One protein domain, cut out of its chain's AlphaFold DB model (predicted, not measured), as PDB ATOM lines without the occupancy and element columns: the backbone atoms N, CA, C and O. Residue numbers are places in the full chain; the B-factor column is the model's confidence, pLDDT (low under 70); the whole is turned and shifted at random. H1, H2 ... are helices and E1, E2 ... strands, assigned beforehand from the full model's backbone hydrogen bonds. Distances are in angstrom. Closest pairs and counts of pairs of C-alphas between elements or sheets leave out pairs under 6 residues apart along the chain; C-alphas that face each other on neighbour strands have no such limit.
ATOM      1  N   GLY A 169     138.980 297.544 208.843       98.12
ATOM      2  CA  GLY A 169     138.865 296.104 209.083       98.12
ATOM      3  C   GLY A 169     138.377 295.374 207.830       98.12
ATOM      4  O   GLY A 169     137.850 296.019 206.932       98.12
ATOM      5  N   ASP A 170     138.591 294.061 207.786       98.12
ATOM      6  CA  ASP A 170     138.025 293.144 206.777       98.12
ATOM      7  C   ASP A 170     136.641 292.690 207.270       98.12
ATOM      8  O   ASP A 170     136.497 291.660 207.939       98.12
ATOM      9  N   PHE A 171     135.632 293.542 207.097       98.50
ATOM     10  CA  PHE A 171     134.323 293.371 207.734       98.50
ATOM     11  C   PHE A 171     133.421 292.392 206.992       98.50
ATOM     12  O   PHE A 171     132.513 291.826 207.616       98.50
ATOM     13  N   ASP A 172     133.640 292.190 205.696       97.38
ATOM     14  CA  ASP A 172     132.885 291.233 204.889       97.38
ATOM     15  C   ASP A 172     133.608 289.884 204.672       97.38
ATOM     16  O   ASP A 172     132.967 288.883 204.314       97.38
ATOM     17  N   GLY A 173     134.899 289.807 205.013       97.06
ATOM     18  CA  GLY A 173     135.711 288.594 204.993       97.06
ATOM     19  C   GLY A 173     136.361 288.290 203.644       97.06
ATOM     20  O   GLY A 173     136.726 287.124 203.411       97.06
ATOM     21  N   ASP A 174     136.461 289.265 202.741       96.56
ATOM     22  CA  ASP A 174     137.070 289.113 201.420       96.56
ATOM     23  C   ASP A 174     138.596 289.365 201.383       96.56
ATOM     24  O   ASP A 174     139.244 289.031 200.380       96.56
ATOM     25  N   LEU A 175     139.188 289.758 202.522       95.81
ATOM     26  CA  LEU A 175     140.606 290.102 202.748       95.81
ATOM     27  C   LEU A 175     141.039 291.480 202.234       95.81
ATOM     28  O   LEU A 175     142.230 291.814 202.349       95.81
ATOM     29  N   GLU A 176     140.132 292.258 201.661       95.62
ATOM     30  CA  GLU A 176     140.308 293.688 201.455       95.62
ATOM     31  C   GLU A 176     139.907 294.433 202.745       95.62
ATOM     32  O   GLU A 176     139.578 293.818 203.758       95.62
ATOM     33  N   LEU A 177     140.191 295.735 202.810       96.81
ATOM     34  CA  LEU A 177     139.911 296.519 204.014       96.81
ATOM     35  C   LEU A 177     138.877 297.581 203.692       96.81
ATOM     36  O   LEU A 177     139.126 298.460 202.861       96.81
ATOM     37  N   GLU A 178     137.821 297.609 204.486       98.19
ATOM     38  CA  GLU A 178     136.794 298.634 204.447       98.19
ATOM     39  C   GLU A 178     137.005 299.617 205.596       98.19
ATOM     40  O   GLU A 178     137.648 299.330 206.615       98.19
ATOM     41  N   LEU A 179     136.444 300.813 205.448       98.62
ATOM     42  CA  LEU A 179     136.493 301.836 206.487       98.62
ATOM     43  C   LEU A 179     135.150 301.916 207.208       98.62
ATOM     44  O   LEU A 179     134.166 302.391 206.651       98.62
ATOM     45  N   ALA A 180     135.128 301.549 208.485       98.75
ATOM     46  CA  ALA A 180     134.016 301.867 209.366       98.75
ATOM     47  C   ALA A 180     134.096 303.337 209.790       98.75
ATOM     48  O   ALA A 180     135.099 303.779 210.358       98.75
ATOM     49  N   LEU A 181     133.016 304.076 209.556       98.69
ATOM     50  CA  LEU A 181     132.800 305.450 209.987       98.69
ATOM     51  C   LEU A 181     131.638 305.476 210.990       98.69
ATOM     52  O   LEU A 181     130.504 305.128 210.665       98.69
ATOM     53  N   LEU A 182     131.939 305.889 212.223       98.50
ATOM     54  CA  LEU A 182     130.973 306.014 213.312       98.50
ATOM     55  C   LEU A 182     130.629 307.481 213.529       98.50
ATOM     56  O   LEU A 182     131.513 308.280 213.853       98.50
ATOM     57  N   VAL A 183     129.354 307.828 213.395       97.88
ATOM     58  CA  VAL A 183     128.890 309.220 213.423       97.88
ATOM     59  C   VAL A 183     127.850 309.399 214.518       97.88
ATOM     60  O   VAL A 183     126.877 308.662 214.567       97.88
ATOM     61  N   TYR A 184     128.033 310.373 215.411       95.62
ATOM     62  CA  TYR A 184     127.053 310.641 216.465       95.62
ATOM     63  C   TYR A 184     125.967 311.587 215.944       95.62
ATOM     64  O   TYR A 184     126.199 312.794 215.859       95.62
ATOM     65  N   THR A 185     124.809 311.041 215.574       93.88
ATOM     66  CA  THR A 185     123.791 311.741 214.772       93.88
ATOM     67  C   THR A 185     122.581 312.213 215.562       93.88
ATOM     68  O   THR A 185     121.967 313.206 215.174       93.88
ATOM     69  N   ASP A 186     122.279 311.601 216.711       93.94
ATOM     70  CA  ASP A 186     121.199 312.076 217.578       93.94
ATOM     71  C   ASP A 186     121.561 312.007 219.064       93.94
ATOM     72  O   ASP A 186     122.239 311.095 219.552       93.94
ATOM     73  N   SER A 187     121.119 313.017 219.807       92.81
ATOM     74  CA  SER A 187     121.420 313.160 221.221       92.81
ATOM     75  C   SER A 187     120.344 313.928 221.974       92.81
ATOM     76  O   SER A 187     119.836 314.945 221.505       92.81
ATOM     77  N   GLY A 188     120.082 313.516 223.208       89.50
ATOM     78  CA  GLY A 188     119.139 314.188 224.089       89.50
ATOM     79  C   GLY A 188     118.858 313.371 225.341       89.50
ATOM     80  O   GLY A 188     119.555 312.409 225.662       89.50
ATOM     81  N   THR A 189     117.816 313.748 226.074       87.88
ATOM     82  CA  THR A 189     117.333 312.937 227.197       87.88
ATOM     83  C   THR A 189     116.767 311.624 226.663       87.88
ATOM     84  O   THR A 189     115.783 311.645 225.934       87.88
ATOM     85  N   GLY A 190     117.382 310.497 227.033       86.56
ATOM     86  CA  GLY A 190     116.981 309.170 226.550       86.56
ATOM     87  C   GLY A 190     117.353 308.889 225.089       86.56
ATOM     88  O   GLY A 190     116.950 307.859 224.564       86.56
ATOM     89  N   VAL A 191     118.113 309.789 224.447       93.12
ATOM     90  CA  VAL A 191     118.549 309.641 223.054       93.12
ATOM     91  C   VAL A 191     120.070 309.733 222.961       93.12
ATOM     92  O   VAL A 191     120.687 310.699 223.420       93.12
ATOM     93  N   SER A 192     120.688 308.715 222.379       95.19
ATOM     94  CA  SER A 192     122.112 308.648 222.079       95.19
ATOM     95  C   SER A 192     122.328 307.667 220.933       95.19
ATOM     96  O   SER A 192     122.502 306.473 221.176       95.19
ATOM     97  N   ILE A 193     122.323 308.180 219.706       96.88
ATOM     98  CA  ILE A 193     122.392 307.379 218.483       96.88
ATOM     99  C   ILE A 193     123.716 307.631 217.774       96.88
ATOM    100  O   ILE A 193     124.056 308.769 217.446       96.88
ATOM    101  N   TRP A 194     124.455 306.550 217.555       98.00
ATOM    102  CA  TRP A 194     125.568 306.504 216.621       98.00
ATOM    103  C   TRP A 194     125.128 305.774 215.363       98.00
ATOM    104  O   TRP A 194     124.648 304.650 215.471       98.00
ATOM    105  N   ASP A 195     125.339 306.376 214.200       97.88
ATOM    106  CA  ASP A 195     125.226 305.706 212.911       97.88
ATOM    107  C   ASP A 195     126.520 304.961 212.571       97.88
ATOM    108  O   ASP A 195     127.626 305.408 212.898       97.88
ATOM    109  N   LEU A 196     126.360 303.817 211.903       98.69
ATOM    110  CA  LEU A 196     127.437 303.014 211.338       98.69
ATOM    111  C   LEU A 196     127.370 303.083 209.814       98.69
ATOM    112  O   LEU A 196     126.397 302.631 209.209       98.69
ATOM    113  N   HIS A 197     128.445 303.583 209.222       98.56
ATOM    114  CA  HIS A 197     128.697 303.547 207.790       98.56
ATOM    115  C   HIS A 197     129.909 302.655 207.528       98.56
ATOM    116  O   HIS A 197     130.922 302.786 208.218       98.56
ATOM    117  N   ILE A 198     129.820 301.764 206.545       98.62
ATOM    118  CA  ILE A 198     130.967 301.031 206.005       98.62
ATOM    119  C   ILE A 198     131.254 301.586 204.619       98.62
ATOM    120  O   ILE A 198     130.381 301.569 203.752       98.62
ATOM    121  N   ILE A 199     132.461 302.114 204.432       98.12
ATOM    122  CA  ILE A 199     132.921 302.608 203.141       98.12
ATOM    123  C   ILE A 199     133.713 301.505 202.450       98.12
ATOM    124  O   ILE A 199     134.797 301.133 202.905       98.12
ATOM    125  N   GLU A 200     133.150 301.040 201.346       96.81
ATOM    126  CA  GLU A 200     133.711 300.052 200.430       96.81
ATOM    127  C   GLU A 200     134.585 300.726 199.375       96.81
ATOM    128  O   GLU A 200     134.170 301.722 198.772       96.81
ATOM    129  N   PHE A 201     135.778 300.184 199.121       94.50
ATOM    130  CA  PHE A 201     136.749 300.740 198.169       94.50
ATOM    131  C   PHE A 201     136.883 299.868 196.915       94.50
ATOM    132  O   PHE A 201     137.952 299.351 196.605       94.50
ATOM    133  N   GLU A 202     135.811 299.772 196.133       87.94
ATOM    134  CA  GLU A 202     135.757 298.956 194.908       87.94
ATOM    135  C   GLU A 202     136.818 299.359 193.862       87.94
ATOM    136  O   GLU A 202     137.268 298.554 193.044       87.94
ATOM    137  N   SER A 203     137.209 300.639 193.845       85.31
ATOM    138  CA  SER A 203     138.397 301.137 193.141       85.31
ATOM    139  C   SER A 203     138.818 302.508 193.677       85.31
ATOM    140  O   SER A 203     138.083 303.143 194.431       85.31
ATOM    141  N   GLU A 204     139.952 303.044 193.205       77.81
ATOM    142  CA  GLU A 204     140.421 304.393 193.574       77.81
ATOM    143  C   GLU A 204     139.370 305.502 193.374       77.81
ATOM    144  O   GLU A 204     139.402 306.503 194.084       77.81
ATOM    145  N   MET A 205     138.437 305.329 192.428       80.25
ATOM    146  CA  MET A 205     137.431 306.334 192.056       80.25
ATOM    147  C   MET A 205     135.995 305.932 192.416       80.25
ATOM    148  O   MET A 205     135.066 306.709 192.182       80.25
ATOM    149  N   LEU A 206     135.788 304.718 192.928       89.56
ATOM    150  CA  LEU A 206     134.463 304.180 193.213       89.56
ATOM    151  C   LEU A 206     134.428 303.702 194.655       89.56
ATOM    152  O   LEU A 206     134.949 302.639 194.971       89.56
ATOM    153  N   TRP A 207     133.859 304.550 195.510       94.69
ATOM    154  CA  TRP A 207     133.648 304.249 196.919       94.69
ATOM    155  C   TRP A 207     132.153 304.157 197.187       94.69
ATOM    156  O   TRP A 207     131.421 305.087 196.818       94.69
ATOM    157  N   THR A 208     131.704 303.106 197.853       95.44
ATOM    158  CA  THR A 208     130.292 302.919 198.204       95.44
ATOM    159  C   THR A 208     130.107 303.126 199.699       95.44
ATOM    160  O   THR A 208     130.897 302.643 200.496       95.44
ATOM    161  N   ASP A 209     129.084 303.894 200.075       96.62
ATOM    162  CA  ASP A 209     128.684 304.076 201.470       96.62
ATOM    163  C   ASP A 209     127.538 303.112 201.786       96.62
ATOM    164  O   ASP A 209     126.426 303.253 201.265       96.62
ATOM    165  N   CYS A 210     127.822 302.118 202.622       97.75
ATOM    166  CA  CYS A 210     126.844 301.194 203.166       97.75
ATOM    167  C   CYS A 210     126.446 301.647 204.575       97.75
ATOM    168  O   CYS A 210     127.165 301.412 205.545       97.75
ATOM    169  N   TRP A 211     125.269 302.260 204.701       97.88
ATOM    170  CA  TRP A 211     124.715 302.699 205.985       97.88
ATOM    171  C   TRP A 211     123.856 301.605 206.624       97.88
ATOM    172  O   TRP A 211     122.902 301.122 206.009       97.88
ATOM    173  N   PHE A 212     124.150 301.238 207.875       98.44
ATOM    174  CA  PHE A 212     123.273 300.358 208.648       98.44
ATOM    175  C   PHE A 212     122.118 301.160 209.257       98.44
ATOM    176  O   PHE A 212     122.163 301.576 210.416       98.44
ATOM    177  N   ALA A 213     121.088 301.403 208.448       96.31
ATOM    178  CA  ALA A 213     120.038 302.352 208.783       96.31
ATOM    179  C   ALA A 213     119.152 301.891 209.961       96.31
ATOM    180  O   ALA A 213     118.894 300.691 210.121       96.31
ATOM    181  N   PRO A 214     118.579 302.834 210.739       96.94
ATOM    182  CA  PRO A 214     117.694 302.515 211.856       96.94
ATOM    183  C   PRO A 214     116.557 301.538 211.565       96.94
ATOM    184  O   PRO A 214     116.398 300.583 212.331       96.94
ATOM    185  N   PRO A 215     115.805 301.678 210.457       97.00
ATOM    186  CA  PRO A 215     114.748 300.725 210.136       97.00
ATOM    187  C   PRO A 215     115.249 299.283 209.968       97.00
ATOM    188  O   PRO A 215     114.506 298.352 210.279       97.00
ATOM    189  N   ASP A 216     116.495 299.084 209.526       97.31
ATOM    190  CA  ASP A 216     117.040 297.759 209.221       97.31
ATOM    191  C   ASP A 216     117.378 296.990 210.498       97.31
ATOM    192  O   ASP A 216     116.890 295.871 210.705       97.31
ATOM    193  N   TYR A 217     118.147 297.591 211.414       97.81
ATOM    194  CA  TYR A 217     118.424 296.935 212.694       97.81
ATOM    195  C   TYR A 217     117.172 296.856 213.575       97.81
ATOM    196  O   TYR A 217     116.980 295.846 214.252       97.81
ATOM    197  N   GLN A 218     116.270 297.846 213.536       97.50
ATOM    198  CA  GLN A 218     115.008 297.795 214.287       97.50
ATOM    199  C   GLN A 218     114.102 296.664 213.795       97.50
ATOM    200  O   GLN A 218     113.488 295.970 214.610       97.50
ATOM    201  N   ALA A 219     114.056 296.409 212.483       97.12
ATOM    202  CA  ALA A 219     113.322 295.272 211.935       97.12
ATOM    203  C   ALA A 219     113.859 293.942 212.485       97.12
ATOM    204  O   ALA A 219     113.066 293.101 212.916       97.12
ATOM    205  N   ILE A 220     115.183 293.769 212.553       97.56
ATOM    206  CA  ILE A 220     115.813 292.572 213.130       97.56
ATOM    207  C   ILE A 220     115.505 292.460 214.632       97.56
ATOM    208  O   ILE A 220     115.050 291.413 215.103       97.56
ATOM    209  N   LEU A 221     115.701 293.542 215.391       97.94
ATOM    210  CA  LEU A 221     115.473 293.572 216.839       97.94
ATOM    211  C   LEU A 221     114.016 293.268 217.194       97.94
ATOM    212  O   LEU A 221     113.769 292.485 218.108       97.94
ATOM    213  N   SER A 222     113.052 293.798 216.437       96.12
ATOM    214  CA  SER A 222     111.618 293.559 216.666       96.12
ATOM    215  C   SER A 222     111.202 292.088 216.530       96.12
ATOM    216  O   SER A 222     110.198 291.671 217.108       96.12
ATOM    217  N   GLN A 223     111.970 291.289 215.783       95.75
ATOM    218  CA  GLN A 223     111.713 289.861 215.591       95.75
ATOM    219  C   GLN A 223     112.408 288.990 216.641       95.75
ATOM    220  O   GLN A 223     111.946 287.885 216.929       95.75
ATOM    221  N   ILE A 224     113.530 289.461 217.190       96.19
ATOM    222  CA  ILE A 224     114.417 288.668 218.051       96.19
ATOM    223  C   ILE A 224     114.231 289.004 219.529       96.19
ATOM    224  O   ILE A 224     114.332 288.109 220.377       96.19
ATOM    225  N   VAL A 225     113.970 290.271 219.850       97.81
ATOM    226  CA  VAL A 225     113.822 290.747 221.224       97.81
ATOM    227  C   VAL A 225     112.373 290.592 221.664       97.81
ATOM    228  O   VAL A 225     111.442 291.073 221.023       97.81
ATOM    229  N   THR A 226     112.173 289.916 222.790       97.56
ATOM    230  CA  THR A 226     110.848 289.662 223.360       97.56
ATOM    231  C   THR A 226     110.782 290.102 224.812       97.56
ATOM    232  O   THR A 226     111.762 290.025 225.558       97.56
ATOM    233  N   TYR A 227     109.586 290.529 225.216       96.75
ATOM    234  CA  TYR A 227     109.292 291.011 226.560       96.75
ATOM    235  C   TYR A 227     108.149 290.192 227.141       96.75
ATOM    236  O   TYR A 227     107.041 290.185 226.607       96.75
ATOM    237  N   THR A 228     108.415 289.480 228.232       95.50
ATOM    238  CA  THR A 228     107.400 288.682 228.932       95.50
ATOM    239  C   THR A 228     107.239 289.202 230.348       95.50
ATOM    240  O   THR A 228     108.115 289.001 231.185       95.50
ATOM    241  N   HIS A 229     106.120 289.871 230.612       93.06
ATOM    242  CA  HIS A 229     105.762 290.323 231.952       93.06
ATOM    243  C   HIS A 229     105.142 289.176 232.758       93.06
ATOM    244  O   HIS A 229     104.214 288.515 232.286       93.06
ATOM    245  N   ASP A 230     105.640 288.959 233.976       88.56
ATOM    246  CA  ASP A 230     105.090 288.000 234.934       88.56
ATOM    247  C   ASP A 230     104.618 288.737 236.201       88.56
ATOM    248  O   ASP A 230     105.426 289.017 237.094       88.56
ATOM    249  N   PRO A 231     103.304 289.012 236.331       79.69
ATOM    250  CA  PRO A 231     102.750 289.692 237.501       79.69
ATOM    251  C   PRO A 231     102.917 288.922 238.817       79.69
ATOM    252  O   PRO A 231     102.786 289.509 239.888       79.69
ATOM    253  N   SER A 232     103.145 287.604 238.768       81.88
ATOM    254  CA  SER A 232     103.307 286.785 239.977       81.88
ATOM    255  C   SER A 232     104.703 286.916 240.588       81.88
ATOM    256  O   SER A 232     104.860 286.766 241.800       81.88
ATOM    257  N   VAL A 233     105.694 287.230 239.750       81.06
ATOM    258  CA  VAL A 233     107.090 287.467 240.139       81.06
ATOM    259  C   VAL A 233     107.389 288.970 240.248       81.06
ATOM    260  O   VAL A 233     108.290 289.351 240.989       81.06
ATOM    261  N   GLY A 234     106.601 289.822 239.580       85.19
ATOM    262  CA  GLY A 234     106.703 291.281 239.643       85.19
ATOM    263  C   GLY A 234     107.850 291.824 238.794       85.19
ATOM    264  O   GLY A 234     108.800 292.417 239.312       85.19
ATOM    265  N   GLY A 235     107.815 291.547 237.491       89.69
ATOM    266  CA  GLY A 235     108.814 292.063 236.563       89.69
ATOM    267  C   GLY A 235     108.668 291.557 235.137       89.69
ATOM    268  O   GLY A 235     107.789 290.755 234.801       89.69
ATOM    269  N   VAL A 236     109.589 292.008 234.293       93.81
ATOM    270  CA  VAL A 236     109.654 291.689 232.867       93.81
ATOM    271  C   VAL A 236     110.901 290.863 232.588       93.81
ATOM    272  O   VAL A 236     112.016 291.236 232.946       93.81
ATOM    273  N   THR A 237     110.732 289.735 231.907       95.69
ATOM    274  CA  THR A 237     111.849 289.014 231.295       95.69
ATOM    275  C   THR A 237     112.085 289.560 229.895       95.69
ATOM    276  O   THR A 237     111.203 289.464 229.041       95.69
ATOM    277  N   ILE A 238     113.279 290.097 229.670       97.38
ATOM    278  CA  ILE A 238     113.794 290.505 228.363       97.38
ATOM    279  C   ILE A 238     114.576 289.320 227.800       97.38
ATOM    280  O   ILE A 238     115.452 288.775 228.479       97.38
ATOM    281  N   ALA A 239     114.270 288.904 226.577       97.38
ATOM    282  CA  ALA A 239     114.986 287.826 225.906       97.38
ATOM    283  C   ALA A 239     115.383 288.227 224.488       97.38
ATOM    284  O   ALA A 239     114.584 288.829 223.783       97.38
ATOM    285  N   ALA A 240     116.593 287.850 224.076       96.88
ATOM    286  CA  ALA A 240     117.109 288.015 222.722       96.88
ATOM    287  C   ALA A 240     117.852 286.730 222.332       96.88
ATOM    288  O   ALA A 240     118.876 286.383 222.928       96.88
ATOM    289  N   GLY A 241     117.293 285.974 221.384       90.25
ATOM    290  CA  GLY A 241     117.767 284.622 221.078       90.25
ATOM    291  C   GLY A 241     117.706 283.700 222.304       90.25
ATOM    292  O   GLY A 241     116.652 283.522 222.918       90.25
ATOM    293  N   GLU A 242     118.840 283.102 222.673       91.19
ATOM    294  CA  GLU A 242     118.946 282.251 223.868       91.19
ATOM    295  C   GLU A 242     119.194 283.048 225.160       91.19
ATOM    296  O   GLU A 242     118.946 282.536 226.256       91.19
ATOM    297  N   SER A 243     119.646 284.300 225.050       96.94
ATOM    298  CA  SER A 243     119.939 285.152 226.199       96.94
ATOM    299  C   SER A 243     118.654 285.667 226.837       96.94
ATOM    300  O   SER A 243     117.739 286.117 226.149       96.94
ATOM    301  N   ARG A 244     118.592 285.641 228.172       96.12
ATOM    302  CA  ARG A 244     117.439 286.112 228.950       96.12
ATOM    303  C   ARG A 244     117.901 286.847 230.194       96.12
ATOM    304  O   ARG A 244     118.825 286.396 230.867       96.12
ATOM    305  N   ARG A 245     117.205 287.922 230.541       95.12
ATOM    306  CA  ARG A 245     117.418 288.675 231.775       95.12
ATOM    307  C   ARG A 245     116.082 289.081 232.375       95.12
ATOM    308  O   ARG A 245     115.185 289.524 231.668       95.12
ATOM    309  N   PHE A 246     115.967 288.942 233.690       93.19
ATOM    310  CA  PHE A 246     114.823 289.441 234.440       93.19
ATOM    311  C   PHE A 246     115.102 290.863 234.937       93.19
ATOM    312  O   PHE A 246     116.131 291.104 235.573       93.19
ATOM    313  N   GLN A 247     114.181 291.778 234.658       91.62
ATOM    314  CA  GLN A 247     114.150 293.140 235.173       91.62
ATOM    315  C   GLN A 247     112.962 293.255 236.144       91.62
ATOM    316  O   GLN A 247     111.818 293.144 235.703       91.62
ATOM    317  N   PRO A 248     113.201 293.454 237.454       89.38
ATOM    318  CA  PRO A 248     112.119 293.654 238.414       89.38
ATOM    319  C   PRO A 248     111.337 294.936 238.123       89.38
ATOM    320  O   PRO A 248     111.918 295.916 237.641       89.38
ATOM    321  N   ASP A 249     110.053 294.949 238.483       85.62
ATOM    322  CA  ASP A 249     109.214 296.136 238.335       85.62
ATOM    323  C   ASP A 249     109.793 297.319 239.132       85.62
ATOM    324  O   ASP A 249     110.182 297.162 240.296       85.62
ATOM    325  N   PRO A 250     109.801 298.533 238.558       78.75
ATOM    326  CA  PRO A 250     110.402 299.714 239.185       78.75
ATOM    327  C   PRO A 250     109.782 300.052 240.548       78.75
ATOM    328  O   PRO A 250     110.472 300.519 241.452       78.75
ATOM    329  N   ALA A 251     108.495 299.773 240.748       71.81
ATOM    330  CA  ALA A 251     107.835 300.046 242.021       71.81
ATOM    331  C   ALA A 251     108.204 299.081 243.150       71.81
ATOM    332  O   ALA A 251     108.017 299.411 244.316       71.81
ATOM    333  N   LEU A 252     108.745 297.902 242.833       66.62
ATOM    334  CA  LEU A 252     109.343 297.039 243.854       66.62
ATOM    335  C   LEU A 252     110.687 297.592 244.343       66.62
ATOM    336  O   LEU A 252     111.221 297.111 245.340       66.62
ATOM    337  N   GLN A 253     111.238 298.584 243.643       69.19
ATOM    338  CA  GLN A 253     112.531 299.190 243.943       69.19
ATOM    339  C   GLN A 253     112.414 300.592 244.557       69.19
ATOM    340  O   GLN A 253     113.398 301.087 245.104       69.19
ATOM    341  N   GLN A 254     111.243 301.236 244.494       67.25
ATOM    342  CA  GLN A 254     111.030 302.591 245.009       67.25
ATOM    343  C   GLN A 254     109.753 302.690 245.849       67.25
ATOM    344  O   GLN A 254     108.643 302.482 245.356       67.25
ATOM    345  N   ASP A 255     109.911 303.076 247.118       63.38
ATOM    346  CA  ASP A 255     108.795 303.296 248.038       63.38
ATOM    347  C   ASP A 255     107.844 304.386 247.514       63.38
ATOM    348  O   ASP A 255     108.250 305.509 247.215       63.38
ATOM    349  N   GLY A 256     106.548 304.064 247.451       65.06
ATOM    350  CA  GLY A 256     105.489 305.002 247.067       65.06
ATOM    351  C   GLY A 256     105.148 305.036 245.575       65.06
ATOM    352  O   GLY A 256     104.184 305.710 245.205       65.06
ATOM    353  N   LEU A 257     105.856 304.286 244.724       68.12
ATOM    354  CA  LEU A 257     105.416 304.035 243.353       68.12
ATOM    355  C   LEU A 257     104.351 302.935 243.334       68.12
ATOM    356  O   LEU A 257     104.511 301.872 243.919       68.12
ATOM    357  N   THR A 258     103.244 303.191 242.642       66.38
ATOM    358  CA  THR A 258     102.326 302.136 242.196       66.38
ATOM    359  C   THR A 258     102.545 302.031 240.694       66.38
ATOM    360  O   THR A 258     102.155 302.965 239.989       66.38
ATOM    361  N   PRO A 259     103.231 300.993 240.189       64.00
ATOM    362  CA  PRO A 259     103.466 300.904 238.762       64.00
ATOM    363  C   PRO A 259     102.105 300.614 238.124       64.00
ATOM    364  O   PRO A 259     101.346 299.769 238.612       64.00
ATOM    365  N   GLY A 260     101.750 301.339 237.071       72.50
ATOM    366  CA  GLY A 260     100.660 300.885 236.224       72.50
ATOM    367  C   GLY A 260     101.073 299.622 235.459       72.50
ATOM    368  O   GLY A 260     102.205 299.143 235.573       72.50
ATOM    369  N   ALA A 261     100.149 299.048 234.691       85.50
ATOM    370  CA  ALA A 261     100.426 297.819 233.954       85.50
ATOM    371  C   ALA A 261     101.602 297.997 232.974       85.50
ATOM    372  O   ALA A 261     101.711 299.032 232.311       85.50
ATOM    373  N   PHE A 262     102.457 296.975 232.851       91.06
ATOM    374  CA  PHE A 262     103.439 296.905 231.769       91.06
ATOM    375  C   PHE A 262     102.730 297.026 230.414       91.06
ATOM    376  O   PHE A 262     101.749 296.322 230.159       91.06
ATOM    377  N   GLN A 263     103.224 297.919 229.559       92.44
ATOM    378  CA  GLN A 263     102.649 298.189 228.243       92.44
ATOM    379  C   GLN A 263     103.449 297.494 227.146       92.44
ATOM    380  O   GLN A 263     102.901 296.691 226.396       92.44
ATOM    381  N   THR A 264     104.741 297.809 227.047       94.25
ATOM    382  CA  THR A 264     105.639 297.263 226.026       94.25
ATOM    383  C   THR A 264     107.099 297.488 226.409       94.25
ATOM    384  O   THR A 264     107.408 298.297 227.285       94.25
ATOM    385  N   GLY A 265     108.003 296.785 225.734       94.69
ATOM    386  CA  GLY A 265     109.418 297.140 225.675       94.69
ATOM    387  C   GLY A 265     109.786 297.637 224.279       94.69
ATOM    388  O   GLY A 265     109.095 297.327 223.305       94.69
ATOM    389  N   GLN A 266     110.866 298.401 224.197       95.81
ATOM    390  CA  GLN A 266     111.488 298.871 222.960       95.81
ATOM    391  C   GLN A 266     113.000 298.660 223.044       95.81
ATOM    392  O   GLN A 266     113.566 298.712 224.134       95.81
ATOM    393  N   CYS A 267     113.641 298.382 221.909       97.12
ATOM    394  CA  CYS A 267     115.074 298.100 221.831       97.12
ATOM    395  C   CYS A 267     115.647 298.738 220.569       97.12
ATOM    396  O   CYS A 267     115.202 298.416 219.469       97.12
ATOM    397  N   GLY A 268     116.668 299.581 220.731       95.81
ATOM    398  CA  GLY A 268     117.327 300.266 219.611       95.81
ATOM    399  C   GLY A 268     116.586 301.501 219.081       95.81
ATOM    400  O   GLY A 268     116.872 301.957 217.976       95.81
ATOM    401  N   ASP A 269     115.636 302.051 219.842       92.75
ATOM    402  CA  ASP A 269     114.925 303.285 219.481       92.75
ATOM    403  C   ASP A 269     115.649 304.543 219.987       92.75
ATOM    404  O   ASP A 269     115.794 305.512 219.250       92.75
ATOM    405  N   GLY A 270     116.089 304.539 221.252       92.00
ATOM    406  CA  GLY A 270     116.682 305.716 221.900       92.00
ATOM    407  C   GLY A 270     118.199 305.653 222.047       92.00
ATOM    408  O   GLY A 270     118.878 306.664 221.910       92.00
ATOM    409  N   ILE A 271     118.765 304.477 222.309       96.25
ATOM    410  CA  ILE A 271     120.200 304.324 222.565       96.25
ATOM    411  C   ILE A 271     120.747 303.270 221.612       96.25
ATOM    412  O   ILE A 271     120.325 302.114 221.657       96.25
ATOM    413  N   VAL A 272     121.680 303.677 220.758       98.25
ATOM    414  CA  VAL A 272     122.360 302.812 219.792       98.25
ATOM    415  C   VAL A 272     123.819 303.227 219.733       98.25
ATOM    416  O   VAL A 272     124.138 304.406 219.569       98.25
ATOM    417  N   SER A 273     124.719 302.264 219.885       98.00
ATOM    418  CA  SER A 273     126.148 302.498 219.713       98.00
ATOM    419  C   SER A 273     126.824 301.336 219.007       98.00
ATOM    420  O   SER A 273     126.385 300.190 219.105       98.00
ATOM    421  N   PHE A 274     127.912 301.652 218.316       98.56
ATOM    422  CA  PHE A 274     128.742 300.690 217.611       98.56
ATOM    423  C   PHE A 274     130.185 300.807 218.092       98.56
ATOM    424  O   PHE A 274     130.650 301.877 218.489       98.56
ATOM    425  N   SER A 275     130.904 299.695 218.062       98.00
ATOM    426  CA  SER A 275     132.326 299.637 218.385       98.00
ATOM    427  C   SER A 275     133.033 298.687 217.434       98.00
ATOM    428  O   SER A 275     132.471 297.664 217.047       98.00
ATOM    429  N   VAL A 276     134.264 299.034 217.071       98.38
ATOM    430  CA  VAL A 276     135.091 298.271 216.132       98.38
ATOM    431  C   VAL A 276     136.335 297.771 216.858       98.38
ATOM    432  O   VAL A 276     136.973 298.521 217.601       98.38
ATOM    433  N   SER A 277     136.679 296.501 216.665       97.38
ATOM    434  CA  SER A 277     137.872 295.873 217.234       97.38
ATOM    435  C   SER A 277     138.479 294.890 216.237       97.38
ATOM    436  O   SER A 277     138.099 293.717 216.209       97.38
ATOM    437  N   GLY A 278     139.463 295.355 215.464       96.38
ATOM    438  CA  GLY A 278     139.944 294.617 214.295       96.38
ATOM    439  C   GLY A 278     138.802 294.461 213.295       96.38
ATOM    440  O   GLY A 278     138.060 295.412 213.076       96.38
ATOM    441  N   ASP A 279     138.603 293.242 212.808       97.94
ATOM    442  CA  ASP A 279     137.592 292.905 211.796       97.94
ATOM    443  C   ASP A 279     136.181 292.701 212.386       97.94
ATOM    444  O   ASP A 279     135.241 292.320 211.697       97.94
ATOM    445  N   ALA A 280     136.012 292.901 213.698       98.00
ATOM    446  CA  ALA A 280     134.738 292.702 214.377       98.00
ATOM    447  C   ALA A 280     134.057 294.032 214.703       98.00
ATOM    448  O   ALA A 280     134.660 294.924 215.310       98.00
ATOM    449  N   ILE A 281     132.762 294.106 214.398       98.69
ATOM    450  CA  ILE A 281     131.888 295.214 214.771       98.69
ATOM    451  C   ILE A 281     130.861 294.707 215.784       98.69
ATOM    452  O   ILE A 281     130.193 293.695 215.570       98.69
ATOM    453  N   ARG A 282     130.711 295.425 216.896       98.50
ATOM    454  CA  ARG A 282     129.713 295.134 217.929       98.50
ATOM    455  C   ARG A 282     128.752 296.299 218.077       98.50
ATOM    456  O   ARG A 282     129.192 297.436 218.237       98.50
ATOM    457  N   ALA A 283     127.463 295.989 218.073       98.56
ATOM    458  CA  ALA A 283     126.382 296.916 218.362       98.56
ATOM    459  C   ALA A 283     125.871 296.731 219.798       98.56
ATOM    460  O   ALA A 283     125.834 295.613 220.322       98.56
ATOM    461  N   ASP A 284     125.455 297.830 220.416       98.25
ATOM    462  CA  ASP A 284     124.787 297.875 221.714       98.25
ATOM    463  C   ASP A 284     123.514 298.723 221.580       98.25
ATOM    464  O   ASP A 284     123.574 299.906 221.231       98.25
ATOM    465  N   PHE A 285     122.364 298.080 221.797       98.25
ATOM    466  CA  PHE A 285     121.032 298.657 221.645       98.25
ATOM    467  C   PHE A 285     120.359 298.767 223.015       98.25
ATOM    468  O   PHE A 285     120.031 297.748 223.625       98.25
ATOM    469  N   GLY A 286     120.118 299.982 223.501       97.12
ATOM    470  CA  GLY A 286     119.443 300.194 224.781       97.12
ATOM    471  C   GLY A 286     118.006 299.682 224.765       97.12
ATOM    472  O   GLY A 286     117.320 299.733 223.737       97.12
ATOM    473  N   VAL A 287     117.569 299.177 225.917       96.81
ATOM    474  CA  VAL A 287     116.233 298.623 226.137       96.81
ATOM    475  C   VAL A 287     115.457 299.515 227.094       96.81
ATOM    476  O   VAL A 287     115.798 299.622 228.272       96.81
ATOM    477  N   SER A 288     114.341 300.053 226.615       94.44
ATOM    478  CA  SER A 288     113.425 300.865 227.413       94.44
ATOM    479  C   SER A 288     112.122 300.101 227.656       94.44
ATOM    480  O   SER A 288     111.508 299.560 226.734       94.44
ATOM    481  N   LEU A 289     111.676 300.049 228.912       93.75
ATOM    482  CA  LEU A 289     110.415 299.429 229.318       93.75
ATOM    483  C   LEU A 289     109.380 300.497 229.663       93.75
ATOM    484  O   LEU A 289     109.641 301.425 230.433       93.75
ATOM    485  N   PHE A 290     108.175 300.321 229.135       92.19
ATOM    486  CA  PHE A 290     107.061 301.241 229.303       92.19
ATOM    487  C   PHE A 290     106.016 300.623 230.219       92.19
ATOM    488  O   PHE A 290     105.520 299.519 229.982       92.19
ATOM    489  N   TYR A 291     105.664 301.371 231.256       90.38
ATOM    490  CA  TYR A 291     104.610 301.033 232.198       90.38
ATOM    491  C   TYR A 291     103.602 302.172 232.216       90.38
ATOM    492  O   TYR A 291     103.953 303.345 232.076       90.38
ATOM    493  N   GLU A 292     102.341 301.837 232.434       87.62
ATOM    494  CA  GLU A 292     101.319 302.844 232.662       87.62
ATOM    495  C   GLU A 292     101.701 303.700 233.894       87.62
ATOM    496  O   GLU A 292     102.202 303.199 234.901       87.62
ATOM    497  N   ASN A 293     101.485 305.015 233.807       83.00
ATOM    498  CA  ASN A 293     101.782 305.999 234.860       83.00
ATOM    499  C   ASN A 293     103.264 306.151 235.265       83.00
ATOM    500  O   ASN A 293     103.543 306.840 236.246       83.00
ATOM    501  N   ILE A 294     104.212 305.574 234.520       82.12
ATOM    502  CA  ILE A 294     105.650 305.794 234.724       82.12
ATOM    503  C   ILE A 294     106.208 306.545 233.518       82.12
ATOM    504  O   ILE A 294     106.183 306.052 232.393       82.12
ATOM    505  N   VAL A 295     106.681 307.766 233.771       82.38
ATOM    506  CA  VAL A 295     107.332 308.631 232.784       82.38
ATOM    507  C   VAL A 295     108.554 309.278 233.451       82.38
ATOM    508  O   VAL A 295     108.390 309.862 234.528       82.38
ATOM    509  N   PRO A 296     109.755 309.228 232.840       84.12
ATOM    510  CA  PRO A 296     110.080 308.579 231.560       84.12
ATOM    511  C   PRO A 296     110.045 307.040 231.639       84.12
ATOM    512  O   PRO A 296     109.774 306.481 232.701       84.12
ATOM    513  N   SER A 297     110.290 306.366 230.509       88.25
ATOM    514  CA  SER A 297     110.489 304.913 230.457       88.25
ATOM    515  C   SER A 297     111.578 304.450 231.423       88.25
ATOM    516  O   SER A 297     112.448 305.218 231.836       88.25
ATOM    517  N   VAL A 298     111.533 303.170 231.781       89.44
ATOM    518  CA  VAL A 298     112.562 302.543 232.611       89.44
ATOM    519  C   VAL A 298     113.637 301.968 231.704       89.44
ATOM    520  O   VAL A 298     113.359 301.042 230.944       89.44
ATOM    521  N   GLU A 299     114.857 302.481 231.818       90.44
ATOM    522  CA  GLU A 299     116.030 301.868 231.192       90.44
ATOM    523  C   GLU A 299     116.322 300.520 231.858       90.44
ATOM    524  O   GLU A 299     116.342 300.394 233.088       90.44
ATOM    525  N   ALA A 300     116.467 299.486 231.038       92.12
ATOM    526  CA  ALA A 300     116.564 298.104 231.479       92.12
ATOM    527  C   ALA A 300     117.811 297.410 230.924       92.12
ATOM    528  O   ALA A 300     117.792 296.192 230.718       92.12
ATOM    529  N   GLY A 301     118.912 298.142 230.750       93.62
ATOM    530  CA  GLY A 301     120.127 297.641 230.118       93.62
ATOM    531  C   GLY A 301     120.073 297.701 228.598       93.62
ATOM    532  O   GLY A 301     119.388 298.536 228.011       93.62
ATOM    533  N   SER A 302     120.786 296.779 227.955       96.69
ATOM    534  CA  SER A 302     120.899 296.741 226.501       96.69
ATOM    535  C   SER A 302     120.910 295.322 225.936       96.69
ATOM    536  O   SER A 302     121.099 294.325 226.644       96.69
ATOM    537  N   VAL A 303     120.676 295.227 224.630       98.25
ATOM    538  CA  VAL A 303     120.942 294.044 223.819       98.25
ATOM    539  C   VAL A 303     122.204 294.309 223.015       98.25
ATOM    540  O   VAL A 303     122.250 295.207 222.181       98.25
ATOM    541  N   GLN A 304     123.226 293.500 223.254       98.19
ATOM    542  CA  GLN A 304     124.462 293.504 222.485       98.19
ATOM    543  C   GLN A 304     124.395 292.455 221.385       98.19
ATOM    544  O   GLN A 304     123.872 291.363 221.610       98.19
ATOM    545  N   ALA A 305     124.955 292.763 220.223       98.44
ATOM    546  CA  ALA A 305     125.036 291.845 219.095       98.44
ATOM    547  C   ALA A 305     126.295 292.118 218.269       98.44
ATOM    548  O   ALA A 305     126.807 293.238 218.246       98.44
ATOM    549  N   ASP A 306     126.777 291.095 217.577       98.50
ATOM    550  CA  ASP A 306     127.806 291.258 216.557       98.50
ATOM    551  C   ASP A 306     127.121 291.705 215.261       98.50
ATOM    552  O   ASP A 306     126.103 291.125 214.865       98.50
ATOM    553  N   VAL A 307     127.655 292.743 214.620       98.69
ATOM    554  CA  VAL A 307     127.190 293.194 213.306       98.69
ATOM    555  C   VAL A 307     127.864 292.328 212.253       98.69
ATOM    556  O   VAL A 307     129.079 292.152 212.270       98.69
ATOM    557  N   ILE A 308     127.061 291.776 211.351       98.31
ATOM    558  CA  ILE A 308     127.529 291.006 210.202       98.31
ATOM    559  C   ILE A 308     127.369 291.885 208.975       98.31
ATOM    560  O   ILE A 308     126.264 292.353 208.712       98.31
ATOM    561  N   PHE A 309     128.446 292.080 208.232       98.19
ATOM    562  CA  PHE A 309     128.431 292.787 206.963       98.19
ATOM    563  C   PHE A 309     128.824 291.821 205.841       98.19
ATOM    564  O   PHE A 309     129.559 290.864 206.071       98.19
ATOM    565  N   THR A 310     128.243 291.990 204.654       95.81
ATOM    566  CA  THR A 310     128.461 291.089 203.503       95.81
ATOM    567  C   THR A 310     128.812 291.861 202.226       95.81
ATOM    568  O   THR A 310     128.327 291.507 201.147       95.81
ATOM    569  N   GLY A 311     129.488 293.000 202.369       93.75
ATOM    570  CA  GLY A 311     129.861 293.908 201.278       93.75
ATOM    571  C   GLY A 311     128.732 294.814 200.766       93.75
ATOM    572  O   GLY A 311     128.926 295.696 199.941       93.75
ATOM    573  N   SER A 312     127.491 294.587 201.209       93.44
ATOM    574  CA  SER A 312     126.329 295.385 200.767       93.44
ATOM    575  C   SER A 312     125.113 295.323 201.689       93.44
ATOM    576  O   SER A 312     124.193 296.127 201.554       93.44
ATOM    577  N   ALA A 313     125.077 294.363 202.613       95.75
ATOM    578  CA  ALA A 313     123.965 294.165 203.525       95.75
ATOM    579  C   ALA A 313     124.468 293.961 204.951       95.75
ATOM    580  O   ALA A 313     125.558 293.430 205.171       95.75
ATOM    581  N   PHE A 314     123.625 294.349 205.904       98.50
ATOM    582  CA  PHE A 314     123.878 294.207 207.328       98.50
ATOM    583  C   PHE A 314     122.977 293.144 207.955       98.50
ATOM    584  O   PHE A 314     121.831 292.928 207.552       98.50
ATOM    585  N   GLY A 315     123.496 292.500 208.992       98.12
ATOM    586  CA  GLY A 315     122.781 291.582 209.861       98.12
ATOM    587  C   GLY A 315     123.280 291.682 211.299       98.12
ATOM    588  O   GLY A 315     124.259 292.364 211.594       98.12
ATOM    589  N   LEU A 316     122.607 290.974 212.203       98.44
ATOM    590  CA  LEU A 316     122.984 290.891 213.614       98.44
ATOM    591  C   LEU A 316     123.045 289.429 214.062       98.44
ATOM    592  O   LEU A 316     122.186 288.621 213.700       98.44
ATOM    593  N   ALA A 317     124.040 289.098 214.879       97.38
ATOM    594  CA  ALA A 317     124.236 287.765 215.437       97.38
ATOM    595  C   ALA A 317     124.688 287.817 216.907       97.38
ATOM    596  O   ALA A 317     124.991 288.874 217.452       97.38
ATOM    597  N   ASN A 318     124.741 286.648 217.556       96.94
ATOM    598  CA  ASN A 318     125.321 286.471 218.897       96.94
ATOM    599  C   ASN A 318     124.736 287.402 219.978       96.94
ATOM    600  O   ASN A 318     125.457 287.984 220.787       96.94
ATOM    601  N   PHE A 319     123.406 287.508 219.997       97.88
ATOM    602  CA  PHE A 319     122.671 288.386 220.904       97.88
ATOM    603  C   PHE A 319     122.915 288.070 222.383       97.88
ATOM    604  O   PHE A 319     122.818 286.922 222.826       97.88
ATOM    605  N   MET A 320     123.139 289.121 223.166       97.69
ATOM    606  CA  MET A 320     123.300 289.061 224.612       97.69
ATOM    607  C   MET A 320     122.509 290.184 225.272       97.69
ATOM    608  O   MET A 320     122.690 291.349 224.951       97.69
ATOM    609  N   VAL A 321     121.653 289.832 226.228       97.31
ATOM    610  CA  VAL A 321     120.926 290.809 227.048       97.31
ATOM    611  C   VAL A 321     121.780 291.123 228.270       97.31
ATOM    612  O   VAL A 321     122.051 290.228 229.076       97.31
ATOM    613  N   VAL A 322     122.187 292.377 228.424       94.56
ATOM    614  CA  VAL A 322     123.056 292.837 229.511       94.56
ATOM    615  C   VAL A 322     122.331 293.842 230.404       94.56
ATOM    616  O   VAL A 322     121.331 294.445 230.022       94.56
ATOM    617  N   ALA A 323     122.787 293.961 231.648       87.31
ATOM    618  CA  ALA A 323     122.346 295.030 232.537       87.31
ATOM    619  C   ALA A 323     123.132 296.305 232.246       87.31
ATOM    620  O   ALA A 323     124.292 296.213 231.844       87.31
ATOM    621  N   ASP A 324     122.548 297.462 232.559       73.19
ATOM    622  CA  ASP A 324     123.343 298.676 232.699       73.19
ATOM    623  C   ASP A 324     124.447 298.441 233.732       73.19
ATOM    624  O   ASP A 324     124.236 297.790 234.767       73.19
ATOM    625  N   ALA A 325     125.642 298.957 233.449       54.47
ATOM    626  CA  ALA A 325     126.687 298.995 234.453       54.47
ATOM    627  C   ALA A 325     126.164 299.791 235.665       54.47
ATOM    628  O   ALA A 325     125.536 300.836 235.473       54.47
ATOM    629  N   PRO A 326     126.388 299.328 236.909       42.56
ATOM    630  CA  PRO A 326     126.059 300.143 238.069       42.56
ATOM    631  C   PRO A 326     126.831 301.464 237.968       42.56
ATOM    632  O   PRO A 326     128.053 301.445 237.797       42.56
ATOM    633  N   ALA A 327     126.092 302.574 238.017       36.56
ATOM    634  CA  ALA A 327     126.638 303.929 238.017       36.56
ATOM    635  C   ALA A 327     127.543 304.197 239.231       36.56
ATOM    636  O   ALA A 327     127.272 303.629 240.318       36.56
TER     637      ALA A 327
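This is residues 169 to 327 of the 327 residues of an uncharacterized protein of Intestinimonas butyriciproducens (UniProt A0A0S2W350). A long, strongly twisted sheet, E1, E2, E3, E7, E8, E9 and E10, curls round the one helix H1, and a small sheet, E4, E5 and E6, covers part of it as a partial sandwich. The E2 and E3 hairpin reaches to one end of the long axis, and the unnamed stretch 249 to 261 lies at the other. The 159 printed residues, mostly strand by class, hold E1 E2 E3 H1 E4 E5 E6 E7 E8 E9 E10 in that order; the large sheet is branched and mixed, the small one runs E4 E5 E6, antiparallel. The whole is only just compact, close to loose, with a radius of gyration of the C-alphas of 18.0 A, and only just elongated, spanning 64 by 32 by 27 A.

Find C-alpha 178 at (136.794, 298.634, 204.447); from there E1 runs to residue 188, 30.7 A. E2, residues 191 to 203, spans 36.9 A, and E3 is residues 206 to 211. H1, residues 214 to 224, begins at C-alpha (117.694, 302.515, 211.856). Next come E4, 225 to 230, E5, 235 to 240, and E6, 243 to 248. E7, 262 to 277, spans 37.4 A, E8, 280 to 291, 36.0 A, and E9, 298 to 309, 31.7 A. E10, 314 to 322, ends at C-alpha (123.056, 292.837, 229.511).

Start at E2: E1 lies on one side of it, E3 and E7 on the other. E1, E2 and E3 form a meander, each strand the antiparallel neighbour of the one before; look at N 181 and O 197, 2.8 A, and N 198 and O 210, 2.9 A. E2 and E7 are parallel, with N 192 and O 270 2.8 A apart. E7, E8, E9 and E10 are a second meander, with N 275 and O 282, N 283 and O 305, and N 304 and O 320 each 2.8 A apart. E9 bends by 51 degrees at residue 301, and E10 by 65 degrees at 318. H1 is on this sheet, its Gln 218 and Gly 268 of E7 the closest C-alphas at 6.3 A; 6 of its 7 O i to N i+4 pairs are within hydrogen-bond range. E4, E5 and E6 are the third meander, with N 226 and O 239, and N 238 and O 245, each 2.8 A apart. Of E6 and E10, the closest C-alphas are Ser 243 and Met 320, 5.4 A; E3 and E6 are apart.

The farthest C-alphas, Glu 204 and Gly 256, are 63.9 A apart. The printed part has no cut. The link E6 to E7 is long, 13 residues. Mean pLDDT of the printed part is 91.6; look for values under 70 at residues 252 to 259 and 325 to 327.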